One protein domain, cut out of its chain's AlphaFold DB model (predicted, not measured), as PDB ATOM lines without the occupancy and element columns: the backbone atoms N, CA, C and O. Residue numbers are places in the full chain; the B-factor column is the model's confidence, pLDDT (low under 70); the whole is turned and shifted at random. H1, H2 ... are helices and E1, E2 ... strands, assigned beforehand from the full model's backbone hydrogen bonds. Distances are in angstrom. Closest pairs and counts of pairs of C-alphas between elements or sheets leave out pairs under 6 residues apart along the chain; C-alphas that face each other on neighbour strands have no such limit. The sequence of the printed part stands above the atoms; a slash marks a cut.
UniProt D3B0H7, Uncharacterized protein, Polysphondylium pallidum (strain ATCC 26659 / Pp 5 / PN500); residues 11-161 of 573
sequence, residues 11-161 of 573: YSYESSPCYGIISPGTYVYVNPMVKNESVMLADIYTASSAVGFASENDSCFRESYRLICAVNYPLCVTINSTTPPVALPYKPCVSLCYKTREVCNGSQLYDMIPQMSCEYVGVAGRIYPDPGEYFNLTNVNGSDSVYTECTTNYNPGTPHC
ATOM      1  N   TYR A  11     244.268 235.587 159.850       55.50
ATOM      2  CA  TYR A  11     245.633 235.686 160.364       55.50
ATOM      3  C   TYR A  11     245.619 235.411 161.870       55.50
ATOM      4  O   TYR A  11     244.719 235.875 162.569       55.50
ATOM      5  N   SER A  12     246.617 234.690 162.383       57.28
ATOM      6  CA  SER A  12     246.794 234.545 163.832       57.28
ATOM      7  C   SER A  12     247.138 235.913 164.440       57.28
ATOM      8  O   SER A  12     248.280 236.364 164.376       57.28
ATOM      9  N   TYR A  13     246.115 236.604 164.949       63.59
ATOM     10  CA  TYR A  13     246.250 237.875 165.656       63.59
ATOM     11  C   TYR A  13     246.979 237.680 166.991       63.59
ATOM     12  O   TYR A  13     246.849 236.639 167.631       63.59
ATOM     13  N   GLU A  14     247.652 238.730 167.461       67.62
ATOM     14  CA  GLU A  14     248.278 238.792 168.794       67.62
ATOM     15  C   GLU A  14     247.264 238.594 169.938       67.62
ATOM     16  O   GLU A  14     247.632 238.192 171.033       67.62
ATOM     17  N   SER A  15     245.970 238.818 169.674       69.38
ATOM     18  CA  SER A  15     244.857 238.551 170.594       69.38
ATOM     19  C   SER A  15     244.301 237.119 170.522       69.38
ATOM     20  O   SER A  15     243.259 236.837 171.118       69.38
ATOM     21  N   SER A  16     244.906 236.225 169.734       80.38
ATOM     22  CA  SER A  16     244.504 234.818 169.676       80.38
ATOM     23  C   SER A  16     245.043 234.074 170.901       80.38
ATOM     24  O   SER A  16     246.243 234.154 171.155       80.38
ATOM     25  N   PRO A  17     244.236 233.266 171.616       78.38
ATOM     26  CA  PRO A  17     244.749 232.435 172.709       78.38
ATOM     27  C   PRO A  17     245.911 231.529 172.255       78.38
ATOM     28  O   PRO A  17     246.874 231.326 172.991       78.38
ATOM     29  N   CYS A  18     245.870 231.050 171.010       87.06
ATOM     30  CA  CYS A  18     246.879 230.166 170.421       87.06
ATOM     31  C   CYS A  18     248.094 230.889 169.808       87.06
ATOM     32  O   CYS A  18     248.872 230.270 169.072       87.06
ATOM     33  N   TYR A  19     248.260 232.185 170.088       82.94
ATOM     34  CA  TYR A  19     249.447 232.939 169.704       82.94
ATOM     35  C   TYR A  19     250.718 232.290 170.287       82.94
ATOM     36  O   TYR A  19     250.717 231.748 171.392       82.94
ATOM     37  N   GLY A  20     251.800 232.263 169.506       79.94
ATOM     38  CA  GLY A  20     253.058 231.592 169.863       79.94
ATOM     39  C   GLY A  20     253.083 230.068 169.644       79.94
ATOM     40  O   GLY A  20     254.144 229.533 169.327       79.94
ATOM     41  N   ILE A  21     251.947 229.363 169.738       87.50
ATOM     42  CA  ILE A  21     251.838 227.941 169.334       87.50
ATOM     43  C   ILE A  21     251.741 227.826 167.809       87.50
ATOM     44  O   ILE A  21     252.403 226.989 167.188       87.50
ATOM     45  N   ILE A  22     250.921 228.688 167.206       86.94
ATOM     46  CA  ILE A  22     250.807 228.839 165.756       86.94
ATOM     47  C   ILE A  22     251.729 229.984 165.337       86.94
ATOM     48  O   ILE A  22     251.588 231.111 165.810       86.94
ATOM     49  N   SER A  23     252.687 229.691 164.456       81.81
ATOM     50  CA  SER A  23     253.659 230.678 163.980       81.81
ATOM     51  C   SER A  23     252.955 231.860 163.286       81.81
ATOM     52  O   SER A  23     252.063 231.620 162.460       81.81
ATOM     53  N   PRO A  24     253.349 233.122 163.551       79.62
ATOM     54  CA  PRO A  24     252.769 234.290 162.891       79.62
ATOM     55  C   PRO A  24     252.779 234.170 161.361       79.62
ATOM     56  O   PRO A  24     253.741 233.686 160.769       79.62
ATOM     57  N   GLY A  25     251.689 234.594 160.718       80.31
ATOM     58  CA  GLY A  25     251.506 234.478 159.264       80.31
ATOM     59  C   GLY A  25     251.056 233.100 158.753       80.31
ATOM     60  O   GLY A  25     250.763 232.982 157.567       80.31
ATOM     61  N   THR A  26     250.944 232.074 159.607       85.75
ATOM     62  CA  THR A  26     250.404 230.765 159.190       85.75
ATOM     63  C   THR A  26     248.890 230.833 158.976       85.75
ATOM     64  O   THR A  26     248.168 231.388 159.804       85.75
ATOM     65  N   TYR A  27     248.399 230.233 157.888       87.25
ATOM     66  CA  TYR A  27     246.968 230.152 157.596       87.25
ATOM     67  C   TYR A  27     246.283 229.002 158.346       87.25
ATOM     68  O   TYR A  27     246.765 227.866 158.358       87.25
ATOM     69  N   VAL A  28     245.124 229.306 158.930       90.44
ATOM     70  CA  VAL A  28     244.291 228.386 159.717       90.44
ATOM     71  C   VAL A  28     243.009 228.047 158.953       90.44
ATOM     72  O   VAL A  28     242.381 228.927 158.363       90.44
ATOM     73  N   TYR A  29     242.589 226.781 158.986       90.12
ATOM     74  CA  TYR A  29     241.324 226.340 158.401       90.12
ATOM     75  C   TYR A  29     240.141 226.642 159.336       90.12
ATOM     76  O   TYR A  29     240.023 226.087 160.429       90.12
ATOM     77  N   VAL A  30     239.220 227.484 158.867       86.69
ATOM     78  CA  VAL A  30     237.952 227.805 159.538       86.69
ATOM     79  C   VAL A  30     236.823 227.071 158.823       86.69
ATOM     80  O   VAL A  30     236.615 227.284 157.631       86.69
ATOM     81  N   ASN A  31     236.069 226.221 159.528       84.81
ATOM     82  CA  ASN A  31     234.942 225.498 158.930       84.81
ATOM     83  C   ASN A  31     233.715 226.427 158.776       84.81
ATOM     84  O   ASN A  31     233.058 226.716 159.784       84.81
ATOM     85  N   PRO A  32     233.342 226.835 157.544       78.00
ATOM     86  CA  PRO A  32     232.325 227.863 157.316       78.00
ATOM     87  C   PRO A  32     230.894 227.407 157.641       78.00
ATOM     88  O   PRO A  32     229.989 228.237 157.652       78.00
ATOM     89  N   MET A  33     230.667 226.110 157.885       73.81
ATOM     90  CA  MET A  33     229.346 225.560 158.215       73.81
ATOM     91  C   MET A  33     229.142 225.278 159.710       73.81
ATOM     92  O   MET A  33     228.026 224.939 160.095       73.81
ATOM     93  N   VAL A  34     230.186 225.374 160.547       68.44
ATOM     94  CA  VAL A  34     230.129 224.877 161.940       68.44
ATOM     95  C   VAL A  34     230.484 225.930 162.987       68.44
ATOM     96  O   VAL A  34     229.829 225.973 164.025       68.44
ATOM     97  N   LYS A  35     231.493 226.783 162.756       70.81
ATOM     98  CA  LYS A  35     231.938 227.761 163.763       70.81
ATOM     99  C   LYS A  35     232.130 229.151 163.154       70.81
ATOM    100  O   LYS A  35     232.927 229.330 162.239       70.81
ATOM    101  N   ASN A  36     231.456 230.147 163.730       80.81
ATOM    102  CA  ASN A  36     231.916 231.534 163.635       80.81
ATOM    103  C   ASN A  36     233.217 231.684 164.440       80.81
ATOM    104  O   ASN A  36     233.428 230.970 165.419       80.81
ATOM    105  N   GLU A  37     234.047 232.662 164.090       79.38
ATOM    106  CA  GLU A  37     235.300 232.992 164.790       79.38
ATOM    107  C   GLU A  37     235.113 233.161 166.313       79.38
ATOM    108  O   GLU A  37     235.885 232.626 167.106       79.38
ATOM    109  N   SER A  38     234.017 233.802 166.731       78.88
ATOM    110  CA  SER A  38     233.633 233.955 168.140       78.88
ATOM    111  C   SER A  38     233.298 232.638 168.852       78.88
ATOM    112  O   SER A  38     233.498 232.544 170.061       78.88
ATOM    113  N   VAL A  39     232.823 231.620 168.125       83.00
ATOM    114  CA  VAL A  39     232.582 230.267 168.654       83.00
ATOM    115  C   VAL A  39     233.905 229.514 168.779       83.00
ATOM    116  O   VAL A  39     234.153 228.912 169.812       83.00
ATOM    117  N   MET A  40     234.802 229.627 167.791       83.06
ATOM    118  CA  MET A  40     236.149 229.037 167.871       83.06
ATOM    119  C   MET A  40     236.928 229.574 169.079       83.06
ATOM    120  O   MET A  40     237.515 228.797 169.825       83.06
ATOM    121  N   LEU A  41     236.880 230.891 169.303       81.94
ATOM    122  CA  LEU A  41     237.475 231.528 170.480       81.94
ATOM    123  C   LEU A  41     236.827 231.033 171.782       81.94
ATOM    124  O   LEU A  41     237.543 230.658 172.705       81.94
ATOM    125  N   ALA A  42     235.491 230.987 171.860       82.50
ATOM    126  CA  ALA A  42     234.781 230.521 173.054       82.50
ATOM    127  C   ALA A  42     235.072 229.046 173.392       82.50
ATOM    128  O   ALA A  42     235.237 228.712 174.568       82.50
ATOM    129  N   ASP A  43     235.186 228.183 172.379       84.31
ATOM    130  CA  ASP A  43     235.563 226.777 172.545       84.31
ATOM    131  C   ASP A  43     237.000 226.646 173.071       84.31
ATOM    132  O   ASP A  43     237.242 225.868 173.993       84.31
ATOM    133  N   ILE A  44     237.945 227.438 172.545       84.81
ATOM    134  CA  ILE A  44     239.341 227.429 173.008       84.81
ATOM    135  C   ILE A  44     239.447 227.942 174.445       84.81
ATOM    136  O   ILE A  44     240.049 227.252 175.260       84.81
ATOM    137  N   TYR A  45     238.829 229.077 174.790       81.38
ATOM    138  CA  TYR A  45     238.836 229.596 176.167       81.38
ATOM    139  C   TYR A  45     238.145 228.646 177.161       81.38
ATOM    140  O   TYR A  45     238.553 228.537 178.319       81.38
ATOM    141  N   THR A  46     237.112 227.917 176.723       83.44
ATOM    142  CA  THR A  46     236.455 226.891 177.551       83.44
ATOM    143  C   THR A  46     237.354 225.667 177.740       83.44
ATOM    144  O   THR A  46     237.484 225.176 178.859       83.44
ATOM    145  N   ALA A  47     238.025 225.202 176.684       83.88
ATOM    146  CA  ALA A  47     238.957 224.082 176.772       83.88
ATOM    147  C   ALA A  47     240.224 224.430 177.577       83.88
ATOM    148  O   ALA A  47     240.694 223.610 178.359       83.88
ATOM    149  N   SER A  48     240.765 225.643 177.426       80.88
ATOM    150  CA  SER A  48     241.992 226.071 178.105       80.88
ATOM    151  C   SER A  48     241.786 226.317 179.593       80.88
ATOM    152  O   SER A  48     242.640 225.936 180.387       80.88
ATOM    153  N   SER A  49     240.640 226.884 179.987       77.56
ATOM    154  CA  SER A  49     240.280 227.011 181.404       77.56
ATOM    155  C   SER A  49     240.047 225.643 182.054       77.56
ATOM    156  O   SER A  49     240.524 225.417 183.160       77.56
ATOM    157  N   ALA A  50     239.417 224.691 181.354       81.06
ATOM    158  CA  ALA A  50     239.314 223.311 181.836       81.06
ATOM    159  C   ALA A  50     240.691 222.623 181.978       81.06
ATOM    160  O   ALA A  50     240.908 221.910 182.952       81.06
ATOM    161  N   VAL A  51     241.636 222.871 181.059       81.25
ATOM    162  CA  VAL A  51     243.022 222.380 181.172       81.25
ATOM    163  C   VAL A  51     243.763 223.001 182.360       81.25
ATOM    164  O   VAL A  51     244.466 222.266 183.042       81.25
ATOM    165  N   GLY A  52     243.592 224.300 182.638       74.12
ATOM    166  CA  GLY A  52     244.167 224.953 183.823       74.12
ATOM    167  C   GLY A  52     243.729 224.268 185.120       74.12
ATOM    168  O   GLY A  52     244.547 223.672 185.822       74.12
ATOM    169  N   PHE A  53     242.412 224.199 185.347       70.50
ATOM    170  CA  PHE A  53     241.830 223.547 186.526       70.50
ATOM    171  C   PHE A  53     242.155 222.046 186.661       70.50
ATOM    172  O   PHE A  53     242.053 221.513 187.764       70.50
ATOM    173  N   ALA A  54     242.515 221.358 185.574       71.38
ATOM    174  CA  ALA A  54     242.835 219.928 185.568       71.38
ATOM    175  C   ALA A  54     244.346 219.613 185.616       71.38
ATOM    176  O   ALA A  54     244.713 218.438 185.587       71.38
ATOM    177  N   SER A  55     245.234 220.617 185.642       74.44
ATOM    178  CA  SER A  55     246.670 220.406 185.416       74.44
ATOM    179  C   SER A  55     247.578 221.204 186.357       74.44
ATOM    180  O   SER A  55     248.144 222.228 185.976       74.44
ATOM    181  N   GLU A  56     247.876 220.637 187.530       74.62
ATOM    182  CA  GLU A  56     248.946 221.119 188.429       74.62
ATOM    183  C   GLU A  56     250.355 221.101 187.777       74.62
ATOM    184  O   GLU A  56     251.285 221.738 188.265       74.62
ATOM    185  N   ASN A  57     250.533 220.373 186.667       82.94
ATOM    186  CA  ASN A  57     251.809 220.197 185.972       82.94
ATOM    187  C   ASN A  57     251.917 221.104 184.725       82.94
ATOM    188  O   ASN A  57     251.261 220.854 183.714       82.94
ATOM    189  N   ASP A  58     252.819 222.093 184.743       80.62
ATOM    190  CA  ASP A  58     253.090 223.017 183.619       80.62
ATOM    191  C   ASP A  58     253.396 222.301 182.285       80.62
ATOM    192  O   ASP A  58     253.015 222.778 181.214       80.62
ATOM    193  N   SER A  59     254.029 221.121 182.317       87.75
ATOM    194  CA  SER A  59     254.289 220.348 181.092       87.75
ATOM    195  C   SER A  59     253.013 219.743 180.488       87.75
ATOM    196  O   SER A  59     252.861 219.746 179.263       87.75
ATOM    197  N   CYS A  60     252.062 219.310 181.326       88.69
ATOM    198  CA  CYS A  60     250.750 218.840 180.878       88.69
ATOM    199  C   CYS A  60     249.908 219.998 180.339       88.69
ATOM    200  O   CYS A  60     249.357 219.880 179.242       88.69
ATOM    201  N   PHE A  61     249.876 221.136 181.044       85.56
ATOM    202  CA  PHE A  61     249.208 222.348 180.566       85.56
ATOM    203  C   PHE A  61     249.716 222.730 179.167       85.56
ATOM    204  O   PHE A  61     248.925 222.918 178.245       85.56
ATOM    205  N   ARG A  62     251.042 222.749 178.969       87.44
ATOM    206  CA  ARG A  62     251.682 223.149 177.708       87.44
ATOM    207  C   ARG A  62     251.349 222.227 176.529       87.44
ATOM    208  O   ARG A  62     250.959 222.722 175.471       87.44
ATOM    209  N   GLU A  63     251.465 220.906 176.683       92.00
ATOM    210  CA  GLU A  63     251.140 219.956 175.601       92.00
ATOM    211  C   GLU A  63     249.620 219.789 175.398       92.00
ATOM    212  O   GLU A  63     249.176 219.512 174.281       92.00
ATOM    213  N   SER A  64     248.798 220.021 176.428       91.38
ATOM    214  CA  SER A  64     247.331 220.069 176.300       91.38
ATOM    215  C   SER A  64     246.864 221.314 175.563       91.38
ATOM    216  O   SER A  64     246.032 221.225 174.665       91.38
ATOM    217  N   TYR A  65     247.436 222.475 175.880       89.19
ATOM    218  CA  TYR A  65     247.121 223.732 175.211       89.19
ATOM    219  C   TYR A  65     247.564 223.713 173.742       89.19
ATOM    220  O   TYR A  65     246.808 224.101 172.850       89.19
ATOM    221  N   ARG A  66     248.728 223.114 173.459       92.44
ATOM    222  CA  ARG A  66     249.176 222.788 172.097       92.44
ATOM    223  C   ARG A  66     248.174 221.896 171.351       92.44
ATOM    224  O   ARG A  66     247.875 222.182 170.192       92.44
ATOM    225  N   LEU A  67     247.608 220.875 172.005       94.25
ATOM    226  CA  LEU A  67     246.576 220.009 171.417       94.25
ATOM    227  C   LEU A  67     245.243 220.751 171.190       94.25
ATOM    228  O   LEU A  67     244.667 220.621 170.113       94.25
ATOM    229  N   ILE A  68     244.780 221.579 172.142       92.75
ATOM    230  CA  ILE A  68     243.592 222.449 171.990       92.75
ATOM    231  C   ILE A  68     243.713 223.302 170.731       92.75
ATOM    232  O   ILE A  68     242.784 223.347 169.915       92.75
ATOM    233  N   CYS A  69     244.856 223.970 170.587       92.56
ATOM    234  CA  CYS A  69     245.141 224.854 169.470       92.56
ATOM    235  C   CYS A  69     245.223 224.087 168.150       92.56
ATOM    236  O   CYS A  69     244.617 224.513 167.172       92.56
ATOM    237  N   ALA A  70     245.868 222.920 168.128       94.19
ATOM    238  CA  ALA A  70     245.942 222.077 166.939       94.19
ATOM    239  C   ALA A  70     244.578 221.520 166.477       94.19
ATOM    240  O   ALA A  70     244.362 221.325 165.283       94.19
ATOM    241  N   VAL A  71     243.650 221.268 167.409       93.50
ATOM    242  CA  VAL A  71     242.295 220.765 167.109       93.50
ATOM    243  C   VAL A  71     241.344 221.880 166.671       93.50
ATOM    244  O   VAL A  71     240.543 221.677 165.759       93.50
ATOM    245  N   ASN A  72     241.399 223.055 167.309       91.19
ATOM    246  CA  ASN A  72     240.470 224.156 167.020       91.19
ATOM    247  C   ASN A  72     240.967 225.118 165.936       91.19
ATOM    248  O   ASN A  72     240.144 225.694 165.228       91.19
ATOM    249  N   TYR A  73     242.283 225.259 165.775       91.69
ATOM    250  CA  TYR A  73     242.929 226.026 164.713       91.69
ATOM    251  C   TYR A  73     243.895 225.133 163.903       91.69
ATOM    252  O   TYR A  73     245.107 225.376 163.894       91.69
ATOM    253  N   PRO A  74     243.384 224.102 163.201       93.25
ATOM    254  CA  PRO A  74     244.212 223.289 162.321       93.25
ATOM    255  C   PRO A  74     244.798 224.152 161.195       93.25
ATOM    256  O   PRO A  74     244.095 224.974 160.598       93.25
ATOM    257  N   LEU A  75     246.081 223.958 160.887       92.50
ATOM    258  CA  LEU A  75     246.743 224.650 159.770       92.50
ATOM    259  C   LEU A  75     246.069 224.261 158.440       92.50
ATOM    260  O   LEU A  75     245.459 223.195 158.365       92.50
ATOM    261  N   CYS A  76     246.171 225.064 157.375       91.94
ATOM    262  CA  CYS A  76     245.562 224.707 156.083       91.94
ATOM    263  C   CYS A  76     246.555 224.515 154.925       91.94
ATOM    264  O   CYS A  76     247.495 225.292 154.760       91.94
ATOM    265  N   VAL A  77     246.282 223.534 154.059       92.75
ATOM    266  CA  VAL A  77     246.920 223.370 152.740       92.75
ATOM    267  C   VAL A  77     245.961 223.824 151.644       92.75
ATOM    268  O   VAL A  77     244.791 223.458 151.673       92.75
ATOM    269  N   THR A  78     246.436 224.609 150.672       93.25
ATOM    270  CA  THR A  78     245.617 225.030 149.519       93.25
ATOM    271  C   THR A  78     245.865 224.110 148.328       93.25
ATOM    272  O   THR A  78     246.977 224.029 147.807       93.25
ATOM    273  N   ILE A  79     244.815 223.425 147.883       94.88
ATOM    274  CA  ILE A  79     244.822 222.521 146.736       94.88
ATOM    275  C   ILE A  79     244.587 223.342 145.463       94.88
ATOM    276  O   ILE A  79     243.459 223.664 145.100       94.88
ATOM    277  N   ASN A  80     245.678 223.685 144.775       95.19
ATOM    278  CA  ASN A  80     245.659 224.510 143.557       95.19
ATOM    279  C   ASN A  80     245.162 223.773 142.296       95.19
ATOM    280  O   ASN A  80     245.076 224.382 141.233       95.19
ATOM    281  N   SER A  81     244.863 222.472 142.382       92.81
ATOM    282  CA  SER A  81     244.333 221.673 141.265       92.81
ATOM    283  C   SER A  81     242.809 221.752 141.109       92.81
ATOM    284  O   SER A  81     242.286 221.241 140.122       92.81
ATOM    285  N   THR A  82     242.094 222.395 142.039       92.25
ATOM    286  CA  THR A  82     240.657 222.686 141.909       92.25
ATOM    287  C   THR A  82     240.427 224.120 141.429       92.25
ATOM    288  O   THR A  82     241.234 225.016 141.676       92.25
ATOM    289  N   THR A  83     239.291 224.365 140.773       91.56
ATOM    290  CA  THR A  83     238.863 225.711 140.358       91.56
ATOM    291  C   THR A  83     237.473 226.017 140.933       91.56
ATOM    292  O   THR A  83     236.490 225.489 140.404       91.56
ATOM    293  N   PRO A  84     237.346 226.857 141.981       91.19
ATOM    294  CA  PRO A  84     238.410 227.591 142.680       91.19
ATOM    295  C   PRO A  84     239.340 226.681 143.512       91.19
ATOM    296  O   PRO A  84     238.950 225.553 143.831       91.19
ATOM    297  N   PRO A  85     240.539 227.157 143.905       91.06
ATOM    298  CA  PRO A  85     241.396 226.453 144.855       91.06
ATOM    299  C   PRO A  85     240.675 226.215 146.185       91.06
ATOM    300  O   PRO A  85     239.973 227.101 146.680       91.06
ATOM    301  N   VAL A  86     240.851 225.032 146.773       91.75
ATOM    302  CA  VAL A  86     240.206 224.644 148.037       91.75
ATOM    303  C   VAL A  86     241.249 224.445 149.127       91.75
ATOM    304  O   VAL A  86     242.234 223.742 148.923       91.75
ATOM    305  N   ALA A  87     241.026 225.041 150.300       92.12
ATOM    306  CA  ALA A  87     241.838 224.767 151.479       92.12
ATOM    307  C   ALA A  87     241.313 223.539 152.239       92.12
ATOM    308  O   ALA A  87     240.106 223.418 152.453       92.12
ATOM    309  N   LEU A  88     242.221 222.668 152.679       94.06
ATOM    310  CA  LEU A  88     241.944 221.510 153.533       94.06
ATOM    311  C   LEU A  88     242.697 221.631 154.873       94.06
ATOM    312  O   LEU A  88     243.791 222.202 154.895       94.06
ATOM    313  N   PRO A  89     242.142 221.117 155.989       94.88
ATOM    314  CA  PRO A  89     242.782 221.169 157.300       94.88
ATOM    315  C   PRO A  89     243.859 220.087 157.481       94.88
ATOM    316  O   PRO A  89     243.579 218.894 157.380       94.88
ATOM    317  N   TYR A  90     245.059 220.496 157.888       94.62
ATOM    318  CA  TYR A  90     246.052 219.624 158.508       94.62
ATOM    319  C   TYR A  90     245.597 219.240 159.922       94.62
ATOM    320  O   TYR A  90     245.885 219.933 160.904       94.62
ATOM    321  N   LYS A  91     244.878 218.119 160.031       95.44
ATOM    322  CA  LYS A  91     244.498 217.539 161.325       95.44
ATOM    323  C   LYS A  91     245.748 217.154 162.152       95.44
ATOM    324  O   LYS A  91     246.746 216.705 161.578       95.44
ATOM    325  N   PRO A  92     245.723 217.306 163.490       96.75
ATOM    326  CA  PRO A  92     246.812 216.858 164.357       96.75
ATOM    327  C   PRO A  92     246.998 215.338 164.312       96.75
ATOM    328  O   PRO A  92     246.021 214.594 164.352       96.75
ATOM    329  N   CYS A  93     248.243 214.865 164.282       97.75
ATOM    330  CA  CYS A  93     248.529 213.425 164.311       97.75
ATOM    331  C   CYS A  93     248.087 212.747 165.619       97.75
ATOM    332  O   CYS A  93     248.201 213.327 166.702       97.75
ATOM    333  N   VAL A  94     247.719 211.464 165.533       97.38
ATOM    334  CA  VAL A  94     247.497 210.574 166.696       97.38
ATOM    335  C   VAL A  94     248.683 210.593 167.672       97.38
ATOM    336  O   VAL A  94     248.490 210.636 168.886       97.38
ATOM    337  N   SER A  95     249.913 210.650 167.153       96.94
ATOM    338  CA  SER A  95     251.145 210.750 167.946       96.94
ATOM    339  C   SER A  95     251.233 212.017 168.809       96.94
ATOM    340  O   SER A  95     251.746 211.951 169.925       96.94
ATOM    341  N   LEU A  96     250.690 213.155 168.352       95.88
ATOM    342  CA  LEU A  96     250.613 214.376 169.161       95.88
ATOM    343  C   LEU A  96     249.623 214.191 170.320       95.88
ATOM    344  O   LEU A  96     249.936 214.550 171.451       95.88
ATOM    345  N   CYS A  97     248.473 213.563 170.056       96.31
ATOM    346  CA  CYS A  97     247.478 213.269 171.085       96.31
ATOM    347  C   CYS A  97     248.002 212.298 172.156       96.31
ATOM    348  O   CYS A  97     247.852 212.570 173.348       96.31
ATOM    349  N   TYR A  98     248.662 211.197 171.768       96.00
ATOM    350  CA  TYR A  98     249.240 210.272 172.749       96.00
ATOM    351  C   TYR A  98     250.387 210.906 173.548       96.00
ATOM    352  O   TYR A  98     250.470 210.649 174.747       96.00
ATOM    353  N   LYS A  99     251.197 211.798 172.954       95.31
ATOM    354  CA  LYS A  99     252.201 212.564 173.712       95.31
ATOM    355  C   LYS A  99     251.546 213.433 174.794       95.31
ATOM    356  O   LYS A  99     251.978 213.412 175.942       95.31
ATOM    357  N   THR A 100     250.480 214.164 174.455       93.94
ATOM    358  CA  THR A 100     249.695 214.922 175.444       93.94
ATOM    359  C   THR A 100     249.129 213.993 176.526       93.94
ATOM    360  O   THR A 100     249.233 214.303 177.711       93.94
ATOM    361  N   ARG A 101     248.601 212.818 176.143       94.00
ATOM    362  CA  ARG A 101     248.046 211.817 177.072       94.00
ATOM    363  C   ARG A 101     249.064 211.343 178.107       94.00
ATOM    364  O   ARG A 101     248.723 211.237 179.284       94.00
ATOM    365  N   GLU A 102     250.281 211.057 177.655       94.00
ATOM    366  CA  GLU A 102     251.400 210.573 178.464       94.00
ATOM    367  C   GLU A 102     251.842 211.623 179.494       94.00
ATOM    368  O   GLU A 102     251.869 211.339 180.689       94.00
ATOM    369  N   VAL A 103     252.082 212.865 179.058       92.94
ATOM    370  CA  VAL A 103     252.515 213.969 179.939       92.94
ATOM    371  C   VAL A 103     251.433 214.360 180.968       92.94
ATOM    372  O   VAL A 103     251.752 214.852 182.052       92.94
ATOM    373  N   CYS A 104     250.158 214.111 180.659       90.62
ATOM    374  CA  CYS A 104     249.006 214.435 181.506       90.62
ATOM    375  C   CYS A 104     248.465 213.284 182.371       90.62
ATOM    376  O   CYS A 104     247.375 213.412 182.927       90.62
ATOM    377  N   ASN A 105     249.161 212.145 182.476       88.06
ATOM    378  CA  ASN A 105     248.690 210.962 183.224       88.06
ATOM    379  C   ASN A 105     247.290 210.435 182.803       88.06
ATOM    380  O   ASN A 105     246.627 209.704 183.539       88.06
ATOM    381  N   GLY A 106     246.863 210.741 181.576       68.69
ATOM    382  CA  GLY A 106     245.958 209.912 180.778       68.69
ATOM    383  C   GLY A 106     244.456 209.838 181.090       68.69
ATOM    384  O   GLY A 106     243.778 209.166 180.307       68.69
ATOM    385  N   SER A 107     243.929 210.483 182.142       66.88
ATOM    386  CA  SER A 107     242.500 210.405 182.536       66.88
ATOM    387  C   SER A 107     241.751 211.748 182.542       66.88
ATOM    388  O   SER A 107     241.031 212.033 181.589       66.88
ATOM    389  N   GLN A 108     241.941 212.582 183.572       79.50
ATOM    390  CA  GLN A 108     241.032 213.687 183.944       79.50
ATOM    391  C   GLN A 108     240.674 214.650 182.795       79.50
ATOM    392  O   GLN A 108     239.528 215.084 182.675       79.50
ATOM    393  N   LEU A 109     241.632 214.949 181.913       82.38
ATOM    394  CA  LEU A 109     241.428 215.800 180.736       82.38
ATOM    395  C   LEU A 109     240.360 215.253 179.769       82.38
ATOM    396  O   LEU A 109     239.563 216.009 179.213       82.38
ATOM    397  N   TYR A 110     240.341 213.936 179.570       83.44
ATOM    398  CA  TYR A 110     239.469 213.255 178.610       83.44
ATOM    399  C   TYR A 110     238.041 213.104 179.136       83.44
ATOM    400  O   TYR A 110     237.096 213.163 178.350       83.44
ATOM    401  N   ASP A 111     237.889 212.985 180.457       85.00
ATOM    402  CA  ASP A 111     236.591 212.982 181.134       85.00
ATOM    403  C   ASP A 111     235.904 214.356 181.031       85.00
ATOM    404  O   ASP A 111     234.688 214.435 180.846       85.00
ATOM    405  N   MET A 112     236.679 215.451 181.088       83.50
ATOM    406  CA  MET A 112     236.165 216.813 180.884       83.50
ATOM    407  C   MET A 112     235.925 217.154 179.407       83.50
ATOM    408  O   MET A 112     234.960 217.854 179.090       83.50
ATOM    409  N   ILE A 113     236.791 216.694 178.493       88.44
ATOM    410  CA  ILE A 113     236.722 217.025 177.062       88.44
ATOM    411  C   ILE A 113     236.842 215.747 176.207       88.44
ATOM    412  O   ILE A 113     237.908 215.462 175.653       88.44
ATOM    413  N   PRO A 114     235.738 215.002 175.988       89.81
ATOM    414  CA  PRO A 114     235.760 213.741 175.233       89.81
ATOM    415  C   PRO A 114     236.302 213.855 173.800       89.81
ATOM    416  O   PRO A 114     236.845 212.888 173.266       89.81
ATOM    417  N   GLN A 115     236.202 215.041 173.184       89.62
ATOM    418  CA  GLN A 115     236.756 215.334 171.852       89.62
ATOM    419  C   GLN A 115     238.290 215.242 171.794       89.62
ATOM    420  O   GLN A 115     238.839 215.117 170.704       89.62
ATOM    421  N   MET A 116     238.982 215.293 172.939       90.31
ATOM    422  CA  MET A 116     240.436 215.133 172.994       90.31
ATOM    423  C   MET A 116     240.895 213.681 172.921       90.31
ATOM    424  O   MET A 116     242.077 213.450 172.688       90.31
ATOM    425  N   SER A 117     240.012 212.698 173.138       94.00
ATOM    426  CA  SER A 117     240.417 211.291 173.111       94.00
ATOM    427  C   SER A 117     241.040 210.945 171.760       94.00
ATOM    428  O   SER A 117     240.451 211.210 170.713       94.00
ATOM    429  N   CYS A 118     242.213 210.311 171.770       95.56
ATOM    430  CA  CYS A 118     242.952 209.978 170.547       95.56
ATOM    431  C   CYS A 118     242.192 208.991 169.639       95.56
ATOM    432  O   CYS A 118     242.503 208.855 168.459       95.56
ATOM    433  N   GLU A 119     241.163 208.341 170.186       95.56
ATOM    434  CA  GLU A 119     240.253 207.417 169.506       95.56
ATOM    435  C   GLU A 119     238.932 208.093 169.068       95.56
ATOM    436  O   GLU A 119     238.071 207.442 168.474       95.56
ATOM    437  N   TYR A 120     238.749 209.397 169.326       94.88
ATOM    438  CA  TYR A 120     237.508 210.122 169.038       94.88
ATOM    439  C   TYR A 120     237.237 210.257 167.530       94.88
ATOM    440  O   TYR A 120     237.988 210.880 166.765       94.88
ATOM    441  N   VAL A 121     236.091 209.717 167.112       94.31
ATOM    442  CA  VAL A 121     235.544 209.849 165.759       94.31
ATOM    443  C   VAL A 121     234.432 210.896 165.780       94.31
ATOM    444  O   VAL A 121     233.371 210.679 166.361       94.31
ATOM    445  N   GLY A 122     234.680 212.039 165.145       89.31
ATOM    446  CA  GLY A 122     233.678 213.078 164.942       89.31
ATOM    447  C   GLY A 122     232.840 212.844 163.683       89.31
ATOM    448  O   GLY A 122     233.087 211.938 162.887       89.31
ATOM    449  N   VAL A 123     231.869 213.733 163.452       87.06
ATOM    450  CA  VAL A 123     230.998 213.705 162.257       87.06
ATOM    451  C   VAL A 123     231.801 213.838 160.948       87.06
ATOM    452  O   VAL A 123     231.376 213.350 159.906       87.06
ATOM    453  N   ALA A 124     232.983 214.460 161.005       86.62
ATOM    454  CA  ALA A 124     233.924 214.622 159.895       86.62
ATOM    455  C   ALA A 124     235.143 213.677 160.010       86.62
ATOM    456  O   ALA A 124     236.284 214.100 159.814       86.62
ATOM    457  N   GLY A 125     234.907 212.413 160.380       92.38
ATOM    458  CA  GLY A 125     235.953 211.397 160.538       92.38
ATOM    459  C   GLY A 125     236.719 211.502 161.861       92.38
ATOM    460  O   GLY A 125     236.284 212.160 162.809       92.38
ATOM    461  N   ARG A 126     237.879 210.841 161.947       94.44
ATOM    462  CA  ARG A 126     238.752 210.921 163.134       94.44
ATOM    463  C   ARG A 126     239.256 212.352 163.308       94.44
ATOM    464  O   ARG A 126     239.650 212.972 162.323       94.44
ATOM    465  N   ILE A 127     239.278 212.876 164.536       94.69
ATOM    466  CA  ILE A 127     239.955 214.165 164.798       94.69
ATOM    467  C   ILE A 127     241.471 214.001 164.629       94.69
ATOM    468  O   ILE A 127     242.126 214.889 164.087       94.69
ATOM    469  N   TYR A 128     241.987 212.830 165.003       96.94
ATOM    470  CA  TYR A 128     243.392 212.458 164.905       96.94
ATOM    471  C   TYR A 128     243.571 211.340 163.862       96.94
ATOM    472  O   TYR A 128     243.258 210.179 164.144       96.94
ATOM    473  N   PRO A 129     244.008 211.655 162.630       96.44
ATOM    474  CA  PRO A 129     244.427 210.659 161.656       96.44
ATOM    475  C   PRO A 129     245.900 210.264 161.839       96.44
ATOM    476  O   PRO A 129     246.691 210.983 162.453       96.44
ATOM    477  N   ASP A 130     246.251 209.107 161.284       93.69
ATOM    478  CA  ASP A 130     247.611 208.566 161.233       93.69
ATOM    479  C   ASP A 130     247.697 207.575 160.054       93.69
ATOM    480  O   ASP A 130     246.873 206.654 160.002       93.69
ATOM    481  N   PRO A 131     248.596 207.762 159.066       94.50
ATOM    482  CA  PRO A 131     249.492 208.913 158.867       94.50
ATOM    483  C   PRO A 131     248.798 210.159 158.276       94.50
ATOM    484  O   PRO A 131     249.415 211.215 158.146       94.50
ATOM    485  N   GLY A 132     247.520 210.061 157.899       94.81
ATOM    486  CA  GLY A 132     246.773 211.133 157.239       94.81
ATOM    487  C   GLY A 132     245.349 210.717 156.869       94.81
ATOM    488  O   GLY A 132     244.870 209.662 157.289       94.81
ATOM    489  N   GLU A 133     244.661 211.548 156.091       95.75
ATOM    490  CA  GLU A 133     243.264 211.348 155.685       95.75
ATOM    491  C   GLU A 133     243.074 211.653 154.189       95.75
ATOM    492  O   GLU A 133     243.840 212.414 153.597       95.75
ATOM    493  N   TYR A 134     242.063 211.040 153.566       95.94
ATOM    494  CA  TYR A 134     241.733 211.225 152.150       95.94
ATOM    495  C   TYR A 134     240.430 212.016 151.996       95.94
ATOM    496  O   TYR A 134     239.388 211.627 152.526       95.94
ATOM    497  N   PHE A 135     240.479 213.101 151.225       94.56
ATOM    498  CA  PHE A 135     239.356 213.990 150.942       94.56
ATOM    499  C   PHE A 135     238.861 213.810 149.503       94.56
ATOM    500  O   PHE A 135     239.632 213.917 148.550       94.56
ATOM    501  N   ASN A 136     237.555 213.589 149.337       95.56
ATOM    502  CA  ASN A 136     236.930 213.491 148.019       95.56
ATOM    503  C   ASN A 136     236.474 214.876 147.532       95.56
ATOM    504  O   ASN A 136     235.508 215.446 148.045       95.56
ATOM    505  N   LEU A 137     237.166 215.407 146.521       94.94
ATOM    506  CA  LEU A 137     236.944 216.737 145.949       94.94
ATOM    507  C   LEU A 137     236.151 216.716 144.628       94.94
ATOM    508  O   LEU A 137     236.062 217.747 143.960       94.94
ATOM    509  N   THR A 138     235.514 215.600 144.250       95.12
ATOM    510  CA  THR A 138     234.698 215.526 143.011       95.12
ATOM    511  C   THR A 138     233.606 216.600 142.949       95.12
ATOM    512  O   THR A 138     233.354 217.168 141.890       95.12
ATOM    513  N   ASN A 139     233.021 216.960 144.099       92.38
ATOM    514  CA  ASN A 139     232.013 218.022 144.235       92.38
ATOM    515  C   ASN A 139     232.518 219.440 143.872       92.38
ATOM    516  O   ASN A 139     231.709 220.362 143.781       92.38
ATOM    517  N   VAL A 140     233.831 219.626 143.703       92.25
ATOM    518  CA  VAL A 140     234.499 220.895 143.351       92.25
ATOM    519  C   VAL A 140     235.450 220.724 142.151       92.25
ATOM    520  O   VAL A 140     236.437 221.444 142.019       92.25
ATOM    521  N   ASN A 141     235.158 219.751 141.276       94.12
ATOM    522  CA  ASN A 141     235.963 219.366 140.107       94.12
ATOM    523  C   ASN A 141     237.414 218.938 140.434       94.12
ATOM    524  O   ASN A 141     238.291 219.021 139.578       94.12
ATOM    525  N   GLY A 142     237.676 218.478 141.662       93.19
ATOM    526  CA  GLY A 142     238.948 217.872 142.064       93.19
ATOM    527  C   GLY A 142     238.946 216.345 141.981       93.19
ATOM    528  O   GLY A 142     237.950 215.724 141.609       93.19
ATOM    529  N   SER A 143     240.065 215.730 142.378       95.94
ATOM    530  CA  SER A 143     240.156 214.270 142.519       95.94
ATOM    531  C   SER A 143     239.236 213.752 143.630       95.94
ATOM    532  O   SER A 143     239.008 214.395 144.653       95.94
ATOM    533  N   ASP A 144     238.743 212.542 143.415       94.75
ATOM    534  CA  ASP A 144     238.053 211.671 144.357       94.75
ATOM    535  C   ASP A 144     238.877 211.250 145.586       94.75
ATOM    536  O   ASP A 144     238.279 210.837 146.581       94.75
ATOM    537  N   SER A 145     240.208 211.377 145.546       95.31
ATOM    538  CA  SER A 145     241.111 210.928 146.609       95.31
ATOM    539  C   SER A 145     242.325 211.858 146.771       95.31
ATOM    540  O   SER A 145     243.445 211.546 146.367       95.31
ATOM    541  N   VAL A 146     242.113 213.031 147.376       96.38
ATOM    542  CA  VAL A 146     243.197 213.950 147.761       96.38
ATOM    543  C   VAL A 146     243.677 213.611 149.168       96.38
ATOM    544  O   VAL A 146     242.976 213.850 150.147       96.38
ATOM    545  N   TYR A 147     244.880 213.050 149.266       96.44
ATOM    546  CA  TYR A 147     245.531 212.755 150.541       96.44
ATOM    547  C   TYR A 147     246.074 214.026 151.206       96.44
ATOM    548  O   TYR A 147     246.739 214.837 150.557       96.44
ATOM    549  N   THR A 148     245.852 214.165 152.512       94.88
ATOM    550  CA  THR A 148     246.558 215.125 153.368       94.88
ATOM    551  C   THR A 148     247.166 214.394 154.558       94.88
ATOM    552  O   THR A 148     246.452 213.734 155.318       94.88
ATOM    553  N   GLU A 149     248.475 214.541 154.742       96.44
ATOM    554  CA  GLU A 149     249.191 214.067 155.929       96.44
ATOM    555  C   GLU A 149     248.641 214.722 157.204       96.44
ATOM    556  O   GLU A 149     248.134 215.845 157.177       96.44
ATOM    557  N   CYS A 150     248.746 214.034 158.339       96.50
ATOM    558  CA  CYS A 150     248.570 214.675 159.638       96.50
ATOM    559  C   CYS A 150     249.790 215.562 159.954       96.50
ATOM    560  O   CYS A 150     250.869 215.356 159.400       96.50
ATOM    561  N   THR A 151     249.659 216.535 160.864       94.56
ATOM    562  CA  THR A 151     250.818 217.340 161.295       94.56
ATOM    563  C   THR A 151     251.073 217.303 162.799       94.56
ATOM    564  O   THR A 151     250.158 217.345 163.623       94.56
ATOM    565  N   THR A 152     252.357 217.252 163.155       92.44
ATOM    566  CA  THR A 152     252.889 217.490 164.506       92.44
ATOM    567  C   THR A 152     253.551 218.868 164.630       92.44
ATOM    568  O   THR A 152     253.972 219.244 165.726       92.44
ATOM    569  N   ASN A 153     253.629 219.639 163.534       88.25
ATOM    570  CA  ASN A 153     254.389 220.890 163.420       88.25
ATOM    571  C   ASN A 153     253.657 222.115 164.013       88.25
ATOM    572  O   ASN A 153     253.597 223.188 163.415       88.25
ATOM    573  N   TYR A 154     253.089 221.934 165.202       86.81
ATOM    574  CA  TYR A 154     252.690 223.014 166.100       86.81
ATOM    575  C   TYR A 154     253.849 223.243 167.063       86.81
ATOM    576  O   TYR A 154     254.296 222.283 167.702       86.81
ATOM    577  N   ASN A 155     254.344 224.471 167.199       80.00
ATOM    578  CA  ASN A 155     255.429 224.730 168.142       80.00
ATOM    579  C   ASN A 155     254.908 224.616 169.586       80.00
ATOM    580  O   ASN A 155     253.800 225.074 169.875       80.00
ATOM    581  N   PRO A 156     255.683 224.043 170.527       71.62
ATOM    582  CA  PRO A 156     255.445 224.231 171.952       71.62
ATOM    583  C   PRO A 156     255.874 225.661 172.313       71.62
ATOM    584  O   PRO A 156     256.957 225.882 172.853       71.62
ATOM    585  N   GLY A 157     255.053 226.637 171.917       67.69
ATOM    586  CA  GLY A 157     255.334 228.059 172.091       67.69
ATOM    587  C   GLY A 157     255.584 228.436 173.550       67.69
ATOM    588  O   GLY A 157     255.155 227.740 174.473       67.69
ATOM    589  N   THR A 158     256.255 229.569 173.762       67.44
ATOM    590  CA  THR A 158     256.283 230.231 175.074       67.44
ATOM    591  C   THR A 158     254.838 230.428 175.548       67.44
ATOM    592  O   THR A 158     254.085 231.072 174.810       67.44
ATOM    593  N   PRO A 159     254.419 229.877 176.706       68.75
ATOM    594  CA  PRO A 159     253.024 229.942 177.134       68.75
ATOM    595  C   PRO A 159     252.516 231.387 177.174       68.75
ATOM    596  O   PRO A 159     253.062 232.234 177.877       68.75
ATOM    597  N   HIS A 160     251.493 231.679 176.372       77.38
ATOM    598  CA  HIS A 160     250.966 233.031 176.246       77.38
ATOM    599  C   HIS A 160     249.947 233.308 177.356       77.38
ATOM    600  O   HIS A 160     248.893 232.675 177.413       77.38
ATOM    601  N   CYS A 161     250.265 234.257 178.233       81.06
ATOM    602  CA  CYS A 161     249.351 234.720 179.271       81.06
ATOM    603  C   CYS A 161     248.386 235.773 178.698       81.06
ATOM    604  O   CYS A 161     248.841 236.694 178.018       81.06
TER     605      CYS A 161
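AT A GLANCE: This is residues 11 to 161 of the 573 residues of an uncharacterized protein of Polysphondylium pallidum (strain ATCC 26659 / Pp 5 / PN500) (UniProt D3B0H7). This is an elongated body with helices in one half and two strand hairpins in the other: H1, H2 and H3 stand side by side with H2 in the middle, and the hairpins E1-E2 and E3-E4 lie next to each other past one end of these helices along their length, the end with residues 37 of H1, 72 of H2 and 94 of H3. Little H4 meets H1 near the helical end, and long stretches without named elements run beside these parts. The printed part has 151 residues, with four named helices and four named strands in the order H1 H2 E1 E2 H3 H4 E3 E4; both two-stranded sheets are antiparallel. The class is mixed, helices and strands, though under half of the residues, 65 of 151, are in named elements. The whole is compact, with a radius of gyration of the C-alphas of 15.6 A and spans of 50 by 32 by 24 A.

HOW THE PARTS SIT: Strands E1, residues 75 to 79, and E2, residues 86 to 90, form an antiparallel hairpin, with N 79 and O 86 2.8 A apart and N 88 and O 77 2.9 A apart, within hydrogen-bond range. E3, residues 132 to 135, and E4, residues 146 to 149, form a second antiparallel hairpin, with N 135 and O 146 at 2.8 A. The closest C-alphas of E2 and E4, those of Tyr 90 and Thr 148, are 6.8 A apart; E1 and E4 are only just apart, at 8.3 A. H2, residues 58 to 72, touches H3, residues 94 to 103, closest at the C-alphas of Glu 63 and Thr 100, 5.2 A, with a shallow tilt of 26 degrees, opposite ways. H2 also touches H1, residues 37 to 53, in a helical hairpin, closest at the C-alphas of Val 51 and Phe 61, 6.2 A, with a shallow tilt of 21 degrees, opposite ways. H1 and H3 are apart. H1, with residues 50 to 51 alone, only just touches H4, residues 108 to 112, with 3 pairs of C-alphas within 8 A, the closest being Val 51 and Leu 109, 6.8 A. In H1, H2, H3 and H4 every O i to N i+4 pair is within hydrogen-bond range.

IN THESE COORDINATES: H1 begins at C-alpha 37 (235.300, 232.992, 164.790) and is 24.6 A long; H2 is 20.9 A and H3 14.6 A. E1 measures 13.3 A and E2 13.0 A. E4 ends at C-alpha 149 (249.191, 214.067, 155.929).

THE WHOLE: The C-alphas farthest apart, those of Glu 56 and Asn 141, are 50.1 A apart. The printed part has no cut; the link from H4 to E3, 19 residues, is long. The mean pLDDT of the printed part is 87.1, with residues 11 to 15, 34, 106 to 107 and 157 to 159 under 70.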